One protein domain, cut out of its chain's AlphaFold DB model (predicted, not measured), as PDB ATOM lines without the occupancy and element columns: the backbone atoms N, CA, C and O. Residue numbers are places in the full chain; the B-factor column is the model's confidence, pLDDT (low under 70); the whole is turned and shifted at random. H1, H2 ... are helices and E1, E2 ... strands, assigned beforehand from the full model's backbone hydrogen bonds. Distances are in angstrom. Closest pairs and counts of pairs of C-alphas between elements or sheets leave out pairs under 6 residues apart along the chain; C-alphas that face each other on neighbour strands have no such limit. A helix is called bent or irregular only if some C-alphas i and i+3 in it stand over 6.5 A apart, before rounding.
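What this domain is: This is residues 2 to 84 of the 89 residues of an uncharacterized protein of Sporolactobacillus inulinus (UniProt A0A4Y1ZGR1). This is a long, loose model with a helical hairpin of H2 and H3a at one end and a small parallel ribbon of two short strands, E1 and E2, towards the other. The ribbon sits between H1 and H3b, and the long bent helix H3 and residues 22 to 28 join the two ends. The printed part has 83 residues, with three named helices and two named strands in the order H1, E1, H2, H3, E2, and its class is mostly helix. The whole is loose, with a radius of gyration of the C-alphas of 17.1 A and spans of 49 by 25 by 15 A.

How they stand to each other: H1, residues 2 to 11, comes closest to E2, residues 80 to 83, at the C-alphas of Glu 6 and Val 80, 6.5 A apart. E2 is the parallel neighbour of E1, residues 18 to 21, at 12 degrees between their directions. N 20 and O 81, 2.8 A apart, and N 81 and O 18, 2.9 A apart, are within hydrogen-bond range. H2, residues 29 to 40, is followed by H3, residues 44 to 75, which by its hydrogen bonds was assigned as one helix but is bent: C-alphas 57 and 60 are 7.7 A apart. Its arms, H3a, residues 44 to 57, and H3b, residues 60 to 75, stand at a steep tilt of 57 degrees. H2 and H3a form a helical hairpin: they touch, with the closest C-alphas, of Gly 34 and Gly 47, 4.0 A apart, at a shallow tilt of 29 degrees, opposite ways. The closest C-alphas of E1 and H3b, of Ser 21 and Thr 69, are 6.6 A apart. H1 and H3b are apart, and so are H2 and H3b. E1, H2 with H3, and E2 make a strand-helix-strand unit, two parallel neighbour strands with helices between them along the chain. Every O i to N i+4 pair is within hydrogen-bond range in H1, H2 and H3b; in H3a it is 9 of 10.

Where its parts are: H1 begins at C-alpha 2, (169.670, 177.492, 202.864), and is 14.2 A long from first to last C-alpha. E1 is 9.7 A long and H2 15.6 A. H3a is 19.3 A long from C-alpha 44, (162.080, 211.407, 200.012), and H3b is 22.6 A. E2 is 10.3 A long and ends at C-alpha 83, (179.051, 183.612, 201.467).

The domain as a whole: The two C-alphas farthest apart, of His 13 and Phe 45, are 49.1 A apart. The printed part has no cut and no long link; the links from H2 to H3 and from H3 to E2 are tight. The mean pLDDT of the printed part is 92.8, and no printed residue is under 70.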
ATOM      1  N   THR A   2     168.686 178.506 203.297       84.50
ATOM      2  CA  THR A   2     169.670 177.492 202.864       84.50
ATOM      3  C   THR A   2     169.126 176.061 202.883       84.50
ATOM      4  O   THR A   2     169.149 175.403 201.853       84.50
ATOM      5  N   HIS A   3     168.518 175.631 203.992       87.25
ATOM      6  CA  HIS A   3     167.915 174.295 204.103       87.25
ATOM      7  C   HIS A   3     166.773 174.049 203.113       87.25
ATOM      8  O   HIS A   3     166.614 172.945 202.607       87.25
ATOM      9  N   LEU A   4     165.987 175.083 202.794       87.75
ATOM     10  CA  LEU A   4     164.942 174.963 201.779       87.75
ATOM     11  C   LEU A   4     165.558 174.764 200.389       87.75
ATOM     12  O   LEU A   4     165.075 173.940 199.624       87.75
ATOM     13  N   ALA A   5     166.632 175.490 200.072       87.12
ATOM     14  CA  ALA A   5     167.336 175.326 198.806       87.12
ATOM     15  C   ALA A   5     168.000 173.948 198.680       87.12
ATOM     16  O   ALA A   5     167.960 173.367 197.602       87.12
ATOM     17  N   GLU A   6     168.545 173.403 199.769       86.38
ATOM     18  CA  GLU A   6     169.075 172.034 199.812       86.38
ATOM     19  C   GLU A   6     167.970 171.002 199.544       86.38
ATOM     20  O   GLU A   6     168.109 170.188 198.633       86.38
ATOM     21  N   LEU A   7     166.838 171.103 200.254       89.19
ATOM     22  CA  LEU A   7     165.685 170.216 200.066       89.19
ATOM     23  C   LEU A   7     165.111 170.287 198.643       89.19
ATOM     24  O   LEU A   7     164.722 169.268 198.078       89.19
ATOM     25  N   LEU A   8     165.041 171.483 198.052       85.75
ATOM     26  CA  LEU A   8     164.562 171.661 196.680       85.75
ATOM     27  C   LEU A   8     165.556 171.100 195.656       85.75
ATOM     28  O   LEU A   8     165.133 170.438 194.711       85.75
ATOM     29  N   ALA A   9     166.858 171.321 195.850       84.44
ATOM     30  CA  ALA A   9     167.890 170.778 194.970       84.44
ATOM     31  C   ALA A   9     167.906 169.241 194.992       84.44
ATOM     32  O   ALA A   9     168.082 168.615 193.948       84.44
ATOM     33  N   GLU A  10     167.679 168.636 196.161       85.06
ATOM     34  CA  GLU A  10     167.549 167.186 196.312       85.06
ATOM     35  C   GLU A  10     166.265 166.664 195.652       85.06
ATOM     36  O   GLU A  10     166.324 165.757 194.824       85.06
ATOM     37  N   LYS A  11     165.113 167.282 195.949       87.31
ATOM     38  CA  LYS A  11     163.802 166.835 195.455       87.31
ATOM     39  C   LYS A  11     163.657 166.914 193.936       87.31
ATOM     40  O   LYS A  11     162.995 166.064 193.348       87.31
ATOM     41  N   TYR A  12     164.221 167.943 193.310       85.00
ATOM     42  CA  TYR A  12     164.093 168.168 191.867       85.00
ATOM     43  C   TYR A  12     165.320 167.711 191.069       85.00
ATOM     44  O   TYR A  12     165.410 168.021 189.885       85.00
ATOM     45  N   HIS A  13     166.259 166.986 191.697       76.81
ATOM     46  CA  HIS A  13     167.522 166.559 191.080       76.81
ATOM     47  C   HIS A  13     168.267 167.711 190.383       76.81
ATOM     48  O   HIS A  13     168.867 167.540 189.324       76.81
ATOM     49  N   GLY A  14     168.223 168.905 190.978       72.19
ATOM     50  CA  GLY A  14     168.912 170.069 190.441       72.19
ATOM     51  C   GLY A  14     170.423 169.875 190.532       72.19
ATOM     52  O   GLY A  14     170.972 169.712 191.628       72.19
ATOM     53  N   ASP A  15     171.104 169.895 189.390       78.44
ATOM     54  CA  ASP A  15     172.574 169.897 189.313       78.44
ATOM     55  C   ASP A  15     173.167 171.310 189.298       78.44
ATOM     56  O   ASP A  15     174.386 171.499 189.328       78.44
ATOM     57  N   GLU A  16     172.304 172.323 189.313       83.81
ATOM     58  CA  GLU A  16     172.704 173.713 189.444       83.81
ATOM     59  C   GLU A  16     173.286 173.994 190.834       83.81
ATOM     60  O   GLU A  16     172.768 173.570 191.870       83.81
ATOM     61  N   LYS A  17     174.382 174.757 190.859       88.00
ATOM     62  CA  LYS A  17     174.989 175.233 192.103       88.00
ATOM     63  C   LYS A  17     174.293 176.509 192.555       88.00
ATOM     64  O   LYS A  17     174.274 177.501 191.827       88.00
ATOM     65  N   ILE A  18     173.807 176.514 193.789       91.06
ATOM     66  CA  ILE A  18     173.152 177.660 194.416       91.06
ATOM     67  C   ILE A  18     174.155 178.369 195.326       91.06
ATOM     68  O   ILE A  18     174.785 177.753 196.190       91.06
ATOM     69  N   ILE A  19     174.284 179.686 195.160       93.56
ATOM     70  CA  ILE A  19     175.117 180.522 196.027       93.56
ATOM     71  C   ILE A  19     174.253 181.579 196.693       93.56
ATOM     72  O   ILE A  19     173.675 182.436 196.030       93.56
ATOM     73  N   PHE A  20     174.235 181.560 198.020       94.88
ATOM     74  CA  PHE A  20     173.712 182.646 198.831       94.88
ATOM     75  C   PHE A  20     174.852 183.614 199.128       94.88
ATOM     76  O   PHE A  20     175.791 183.256 199.831       94.88
ATOM     77  N   SER A  21     174.787 184.824 198.577       95.31
ATOM     78  CA  SER A  21     175.798 185.861 198.792       95.31
ATOM     79  C   SER A  21     175.187 187.006 199.586       95.31
ATOM     80  O   SER A  21     174.275 187.678 199.109       95.31
ATOM     81  N   ASN A  22     175.650 187.199 200.820       95.44
ATOM     82  CA  ASN A  22     175.166 188.263 201.687       95.44
ATOM     83  C   ASN A  22     175.752 189.604 201.225       95.44
ATOM     84  O   ASN A  22     176.961 189.805 201.282       95.44
ATOM     85  N   THR A  23     174.916 190.525 200.754       95.44
ATOM     86  CA  THR A  23     175.356 191.856 200.305       95.44
ATOM     87  C   THR A  23     175.242 192.918 201.396       95.44
ATOM     88  O   THR A  23     175.770 194.013 201.228       95.44
ATOM     89  N   SER A  24     174.609 192.612 202.533       94.75
ATOM     90  CA  SER A  24     174.431 193.553 203.646       94.75
ATOM     91  C   SER A  24     175.733 194.196 204.150       94.75
ATOM     92  O   SER A  24     175.695 195.384 204.455       94.75
ATOM     93  N   PRO A  25     176.893 193.502 204.202       95.06
ATOM     94  CA  PRO A  25     178.157 194.125 204.608       95.06
ATOM     95  C   PRO A  25     178.601 195.304 203.729       95.06
ATOM     96  O   PRO A  25     179.234 196.222 204.233       95.06
ATOM     97  N   THR A  26     178.218 195.313 202.446       95.31
ATOM     98  CA  THR A  26     178.540 196.402 201.500       95.31
ATOM     99  C   THR A  26     177.600 197.599 201.595       95.31
ATOM    100  O   THR A  26     177.719 198.534 200.812       95.31
ATOM    101  N   VAL A  27     176.619 197.584 202.499       95.31
ATOM    102  CA  VAL A  27     175.656 198.680 202.635       95.31
ATOM    103  C   VAL A  27     176.279 199.786 203.494       95.31
ATOM    104  O   VAL A  27     176.445 199.591 204.700       95.31
ATOM    105  N   PRO A  28     176.605 200.963 202.928       95.56
ATOM    106  CA  PRO A  28     177.181 202.043 203.707       95.56
ATOM    107  C   PRO A  28     176.103 202.711 204.558       95.56
ATOM    108  O   PRO A  28     174.917 202.717 204.219       95.56
ATOM    109  N   PHE A  29     176.533 203.362 205.639       95.81
ATOM    110  CA  PHE A  29     175.635 204.052 206.565       95.81
ATOM    111  C   PHE A  29     174.716 205.066 205.863       95.81
ATOM    112  O   PHE A  29     173.531 205.140 206.182       95.81
ATOM    113  N   ALA A  30     175.224 205.786 204.855       96.06
ATOM    114  CA  ALA A  30     174.425 206.714 204.056       96.06
ATOM    115  C   ALA A  30     173.237 206.024 203.364       96.06
ATOM    116  O   ALA A  30     172.136 206.569 203.353       96.06
ATOM    117  N   MET A  31     173.425 204.806 202.847       96.25
ATOM    118  CA  MET A  31     172.352 204.045 202.207       96.25
ATOM    119  C   MET A  31     171.334 203.537 203.237       96.25
ATOM    120  O   MET A  31     170.132 203.623 202.996       96.25
ATOM    121  N   THR A  32     171.791 203.092 204.413       96.06
ATOM    122  CA  THR A  32     170.908 202.706 205.529       96.06
ATOM    123  C   THR A  32     170.032 203.876 205.976       96.06
ATOM    124  O   THR A  32     168.811 203.739 206.056       96.06
ATOM    125  N   MET A  33     170.634 205.047 206.205       97.19
ATOM    126  CA  MET A  33     169.902 206.258 206.582       97.19
ATOM    127  C   MET A  33     168.983 206.742 205.460       97.19
ATOM    128  O   MET A  33     167.850 207.133 205.720       97.19
ATOM    129  N   GLY A  34     169.425 206.661 204.203       96.25
ATOM    130  CA  GLY A  34     168.595 206.999 203.050       96.25
ATOM    131  C   GLY A  34     167.342 206.125 202.950       96.25
ATOM    132  O   GLY A  34     166.246 206.638 202.707       96.25
ATOM    133  N   GLY A  35     167.477 204.819 203.202       96.00
ATOM    134  CA  GLY A  35     166.359 203.877 203.263       96.00
ATOM    135  C   GLY A  35     165.404 204.180 204.415       96.00
ATOM    136  O   GLY A  35     164.194 204.208 204.208       96.00
ATOM    137  N   LEU A  36     165.938 204.487 205.601       96.56
ATOM    138  CA  LEU A  36     165.146 204.898 206.762       96.56
ATOM    139  C   LEU A  36     164.327 206.167 206.464       96.56
ATOM    140  O   LEU A  36     163.116 206.191 206.682       96.56
ATOM    141  N   CYS A  37     164.970 207.199 205.914       95.69
ATOM    142  CA  CYS A  37     164.323 208.470 205.595       95.69
ATOM    143  C   CYS A  37     163.248 208.327 204.510       95.69
ATOM    144  O   CYS A  37     162.132 208.791 204.715       95.69
ATOM    145  N   SER A  38     163.555 207.672 203.387       94.56
ATOM    146  CA  SER A  38     162.613 207.546 202.261       94.56
ATOM    147  C   SER A  38     161.496 206.535 202.523       94.56
ATOM    148  O   SER A  38     160.328 206.817 202.281       94.56
ATOM    149  N   ARG A  39     161.821 205.341 203.036       92.38
ATOM    150  CA  ARG A  39     160.844 204.247 203.151       92.38
ATOM    151  C   ARG A  39     160.053 204.279 204.443       92.38
ATOM    152  O   ARG A  39     158.880 203.932 204.410       92.38
ATOM    153  N   TRP A  40     160.684 204.634 205.561       94.38
ATOM    154  CA  TRP A  40     160.021 204.559 206.863       94.38
ATOM    155  C   TRP A  40     159.409 205.890 207.286       94.38
ATOM    156  O   TRP A  40     158.299 205.914 207.801       94.38
ATOM    157  N   MET A  41     160.112 206.997 207.034       95.00
ATOM    158  CA  MET A  41     159.636 208.338 207.392       95.00
ATOM    159  C   MET A  41     158.961 209.081 206.232       95.00
ATOM    160  O   MET A  41     158.416 210.157 206.453       95.00
ATOM    161  N   HIS A  42     158.996 208.533 205.010       94.69
ATOM    162  CA  HIS A  42     158.467 209.166 203.792       94.69
ATOM    163  C   HIS A  42     159.072 210.552 203.480       94.69
ATOM    164  O   HIS A  42     158.449 211.395 202.836       94.69
ATOM    165  N   ILE A  43     160.313 210.798 203.913       95.44
ATOM    166  CA  ILE A  43     161.074 212.026 203.647       95.44
ATOM    167  C   ILE A  43     161.982 211.787 202.436       95.44
ATOM    168  O   ILE A  43     163.204 211.622 202.548       95.44
ATOM    169  N   ASP A  44     161.378 211.758 201.252       93.31
ATOM    170  CA  ASP A  44     162.080 211.407 200.012       93.31
ATOM    171  C   ASP A  44     163.129 212.442 199.592       93.31
ATOM    172  O   ASP A  44     164.187 212.068 199.083       93.31
ATOM    173  N   PHE A  45     162.898 213.729 199.876       95.50
ATOM    174  CA  PHE A  45     163.828 214.809 199.523       95.50
ATOM    175  C   PHE A  45     165.224 214.629 200.142       95.50
ATOM    176  O   PHE A  45     166.214 215.041 199.549       95.50
ATOM    177  N   ILE A  46     165.316 213.983 201.310       93.94
ATOM    178  CA  ILE A  46     166.592 213.664 201.969       93.94
ATOM    179  C   ILE A  46     166.981 212.207 201.701       93.94
ATOM    180  O   ILE A  46     168.146 211.904 201.436       93.94
ATOM    181  N   GLY A  47     166.008 211.292 201.744       96.31
ATOM    182  CA  GLY A  47     166.256 209.864 201.592       96.31
ATOM    183  C   GLY A  47     166.828 209.483 200.226       96.31
ATOM    184  O   GLY A  47     167.805 208.738 200.163       96.31
ATOM    185  N   VAL A  48     166.279 210.019 199.133       96.62
ATOM    186  CA  VAL A  48     166.707 209.673 197.766       96.62
ATOM    187  C   VAL A  48     168.138 210.151 197.459       96.62
ATOM    188  O   VAL A  48     168.928 209.345 196.946       96.62
ATOM    189  N   PRO A  49     168.550 211.391 197.803       97.06
ATOM    190  CA  PRO A  49     169.948 211.799 197.669       97.06
ATOM    191  C   PRO A  49     170.917 210.927 198.473       97.06
ATOM    192  O   PRO A  49     171.952 210.527 197.940       97.06
ATOM    193  N   LEU A  50     170.573 210.574 199.719       97.00
ATOM    194  CA  LEU A  50     171.402 209.706 200.562       97.00
ATOM    195  C   LEU A  50     171.551 208.294 199.984       97.00
ATOM    196  O   LEU A  50     172.654 207.749 199.983       97.00
ATOM    197  N   LEU A  51     170.475 207.722 199.434       97.19
ATOM    198  CA  LEU A  51     170.529 206.440 198.724       97.19
ATOM    199  C   LEU A  51     171.445 206.511 197.499       97.19
ATOM    200  O   LEU A  51     172.280 205.631 197.300       97.19
ATOM    201  N   THR A  52     171.331 207.577 196.705       96.94
ATOM    202  CA  THR A  52     172.165 207.781 195.509       96.94
ATOM    203  C   THR A  52     173.640 207.943 195.882       96.94
ATOM    204  O   THR A  52     174.517 207.384 195.223       96.94
ATOM    205  N   PHE A  53     173.926 208.683 196.956       97.50
ATOM    206  CA  PHE A  53     175.277 208.849 197.484       97.50
ATOM    207  C   PHE A  53     175.843 207.526 198.014       97.50
ATOM    208  O   PHE A  53     176.944 207.140 197.637       97.50
ATOM    209  N   GLY A  54     175.071 206.793 198.820       96.62
ATOM    210  CA  GLY A  54     175.472 205.489 199.340       96.62
ATOM    211  C   GLY A  54     175.757 204.472 198.231       96.62
ATOM    212  O   GLY A  54     176.774 203.790 198.281       96.62
ATOM    213  N   ALA A  55     174.941 204.436 197.174       96.25
ATOM    214  CA  ALA A  55     175.191 203.577 196.015       96.25
ATOM    215  C   ALA A  55     176.517 203.914 195.305       96.25
ATOM    216  O   ALA A  55     177.267 203.019 194.922       96.25
ATOM    217  N   LYS A  56     176.841 205.208 195.175       96.81
ATOM    218  CA  LYS A  56     178.142 205.673 194.660       96.81
ATOM    219  C   LYS A  56     179.302 205.417 195.618       96.81
ATOM    220  O   LYS A  56     180.442 205.463 195.180       96.81
ATOM    221  N   GLN A  57     179.047 205.189 196.899       95.75
ATOM    222  CA  GLN A  57     180.095 204.881 197.863       95.75
ATOM    223  C   GLN A  57     180.488 203.401 197.800       95.75
ATOM    224  O   GLN A  57     181.672 203.098 197.824       95.75
ATOM    225  N   CYS A  58     179.523 202.483 197.682       95.19
ATOM    226  CA  CYS A  58     179.784 201.042 197.792       95.19
ATOM    227  C   CYS A  58     179.946 200.285 196.465       95.19
ATOM    228  O   CYS A  58     180.097 199.059 196.468       95.19
ATOM    229  N   TRP A  59     179.889 200.969 195.317       95.44
ATOM    230  CA  TRP A  59     179.901 200.296 194.012       95.44
ATOM    231  C   TRP A  59     181.164 199.452 193.779       95.44
ATOM    232  O   TRP A  59     181.059 198.358 193.224       95.44
ATOM    233  N   GLU A  60     182.343 199.909 194.215       95.50
ATOM    234  CA  GLU A  60     183.594 199.161 194.032       95.50
ATOM    235  C   GLU A  60     183.567 197.834 194.789       95.50
ATOM    236  O   GLU A  60     183.935 196.788 194.247       95.50
ATOM    237  N   ASP A  61     183.093 197.852 196.031       95.44
ATOM    238  CA  ASP A  61     183.038 196.658 196.868       95.44
ATOM    239  C   ASP A  61     181.940 195.706 196.414       95.44
ATOM    240  O   ASP A  61     182.146 194.493 196.447       95.44
ATOM    241  N   LEU A  62     180.842 196.220 195.852       95.44
ATOM    242  CA  LEU A  62     179.861 195.403 195.136       95.44
ATOM    243  C   LEU A  62     180.470 194.707 193.914       95.44
ATOM    244  O   LEU A  62     180.233 193.513 193.714       95.44
ATOM    245  N   VAL A  63     181.288 195.397 193.111       97.00
ATOM    246  CA  VAL A  63     181.977 194.777 191.964       97.00
ATOM    247  C   VAL A  63     182.906 193.656 192.435       97.00
ATOM    248  O   VAL A  63     182.860 192.545 191.891       97.00
ATOM    249  N   LYS A  64     183.706 193.900 193.481       96.81
ATOM    250  CA  LYS A  64     184.590 192.883 194.076       96.81
ATOM    251  C   LYS A  64     183.787 191.709 194.651       96.81
ATOM    252  O   LYS A  64     184.160 190.555 194.438       96.81
ATOM    253  N   LEU A  65     182.667 191.976 195.326       97.25
ATOM    254  CA  LEU A  65     181.785 190.967 195.918       97.25
ATOM    255  C   LEU A  65     181.155 190.079 194.847       97.25
ATOM    256  O   LEU A  65     181.128 188.854 194.991       97.25
ATOM    257  N   VAL A  66     180.694 190.658 193.737       96.44
ATOM    258  CA  VAL A  66     180.151 189.896 192.606       96.44
ATOM    259  C   VAL A  66     181.240 189.041 191.961       96.44
ATOM    260  O   VAL A  66     180.997 187.868 191.664       96.44
ATOM    261  N   ALA A  67     182.449 189.576 191.772       97.31
ATOM    262  CA  ALA A  67     183.574 188.806 191.248       97.31
ATOM    263  C   ALA A  67     183.929 187.624 192.170       97.31
ATOM    264  O   ALA A  67     184.088 186.494 191.699       97.31
ATOM    265  N   TYR A  68     183.967 187.858 193.484       96.81
ATOM    266  CA  TYR A  68     184.167 186.825 194.498       96.81
ATOM    267  C   TYR A  68     183.056 185.765 194.472       96.81
ATOM    268  O   TYR A  68     183.349 184.570 194.443       96.81
ATOM    269  N   THR A  69     181.794 186.188 194.374       96.62
ATOM    270  CA  THR A  69     180.624 185.297 194.285       96.62
ATOM    271  C   THR A  69     180.702 184.404 193.043       96.62
ATOM    272  O   THR A  69     180.544 183.186 193.136       96.62
ATOM    273  N   LYS A  70     181.031 184.975 191.875       95.75
ATOM    274  CA  LYS A  70     181.223 184.214 190.627       95.75
ATOM    275  C   LYS A  70     182.378 183.221 190.736       95.75
ATOM    276  O   LYS A  70     182.256 182.089 190.269       95.75
ATOM    277  N   LYS A  71     183.495 183.623 191.355       95.69
ATOM    278  CA  LYS A  71     184.641 182.737 191.600       95.69
ATOM    279  C   LYS A  71     184.234 181.563 192.489       95.69
ATOM    280  O   LYS A  71     184.477 180.424 192.103       95.69
ATOM    281  N   ALA A  72     183.551 181.832 193.602       94.12
ATOM    282  CA  ALA A  72     183.050 180.802 194.506       94.12
ATOM    283  C   ALA A  72     182.127 179.803 193.790       94.12
ATOM    284  O   ALA A  72     182.225 178.608 194.040       94.12
ATOM    285  N   GLY A  73     181.301 180.252 192.840       92.62
ATOM    286  CA  GLY A  73     180.444 179.358 192.050       92.62
ATOM    287  C   GLY A  73     181.195 178.398 191.144       92.62
ATOM    288  O   GLY A  73     180.817 177.234 191.004       92.62
ATOM    289  N   ARG A  74     182.294 178.870 190.556       92.56
ATOM    290  CA  ARG A  74     183.153 178.045 189.701       92.56
ATOM    291  C   ARG A  74     183.968 177.046 190.520       92.56
ATOM    292  O   ARG A  74     184.142 175.917 190.081       92.56
ATOM    293  N   THR A  75     184.443 177.445 191.700       93.06
ATOM    294  CA  THR A  75     185.367 176.632 192.509       93.06
ATOM    295  C   THR A  75     184.686 175.755 193.556       93.06
ATOM    296  O   THR A  75     185.274 174.766 193.983       93.06
ATOM    297  N   SER A  76     183.480 176.102 194.011       89.19
ATOM    298  CA  SER A  76     182.787 175.331 195.045       89.19
ATOM    299  C   SER A  76     182.327 173.981 194.504       89.19
ATOM    300  O   SER A  76     181.745 173.893 193.421       89.19
ATOM    301  N   GLN A  77     182.576 172.928 195.279       86.19
ATOM    302  CA  GLN A  77     182.085 171.574 195.007       86.19
ATOM    303  C   GLN A  77     180.733 171.302 195.685       86.19
ATOM    304  O   GLN A  77     180.093 170.296 195.404       86.19
ATOM    305  N   LYS A  78     180.278 172.200 196.570       86.69
ATOM    306  CA  LYS A  78     178.990 172.064 197.258       86.69
ATOM    307  C   LYS A  78     177.850 172.503 196.337       86.69
ATOM    308  O   LYS A  78     177.966 173.542 195.687       86.69
ATOM    309  N   LYS A  79     176.732 171.761 196.346       86.62
ATOM    310  CA  LYS A  79     175.492 172.162 195.649       86.62
ATOM    311  C   LYS A  79     174.944 173.488 196.181       86.62
ATOM    312  O   LYS A  79     174.512 174.319 195.394       86.62
ATOM    313  N   VAL A  80     175.030 173.718 197.493       90.06
ATOM    314  CA  VAL A  80     174.641 174.982 198.129       90.06
ATOM    315  C   VAL A  80     175.843 175.579 198.857       90.06
ATOM    316  O   VAL A  80     176.509 174.909 199.646       90.06
ATOM    317  N   THR A  81     176.159 176.840 198.567       92.75
ATOM    318  CA  THR A  81     177.258 177.586 199.198       92.75
ATOM    319  C   THR A  81     176.736 178.893 199.780       92.75
ATOM    320  O   THR A  81     175.954 179.587 199.137       92.75
ATOM    321  N   VAL A  82     177.185 179.250 200.983       94.44
ATOM    322  CA  VAL A  82     176.824 180.509 201.651       94.44
ATOM    323  C   VAL A  82     178.073 181.362 201.817       94.44
ATOM    324  O   VAL A  82     179.088 180.887 202.326       94.44
ATOM    325  N   LEU A  83     177.998 182.612 201.375       95.31
ATOM    326  CA  LEU A  83     179.051 183.612 201.467       95.31
ATOM    327  C   LEU A  83     178.567 184.748 202.369       95.31
ATOM    328  O   LEU A  83     177.727 185.556 201.979       95.31
ATOM    329  N   GLU A  84     179.113 184.811 203.582       95.25
ATOM    330  CA  GLU A  84     178.759 185.839 204.570       95.25
ATOM    331  C   GLU A  84     179.342 187.222 204.247       95.25
ATOM    332  O   GLU A  84     178.858 188.222 204.762       95.25
TER     333      GLU A  84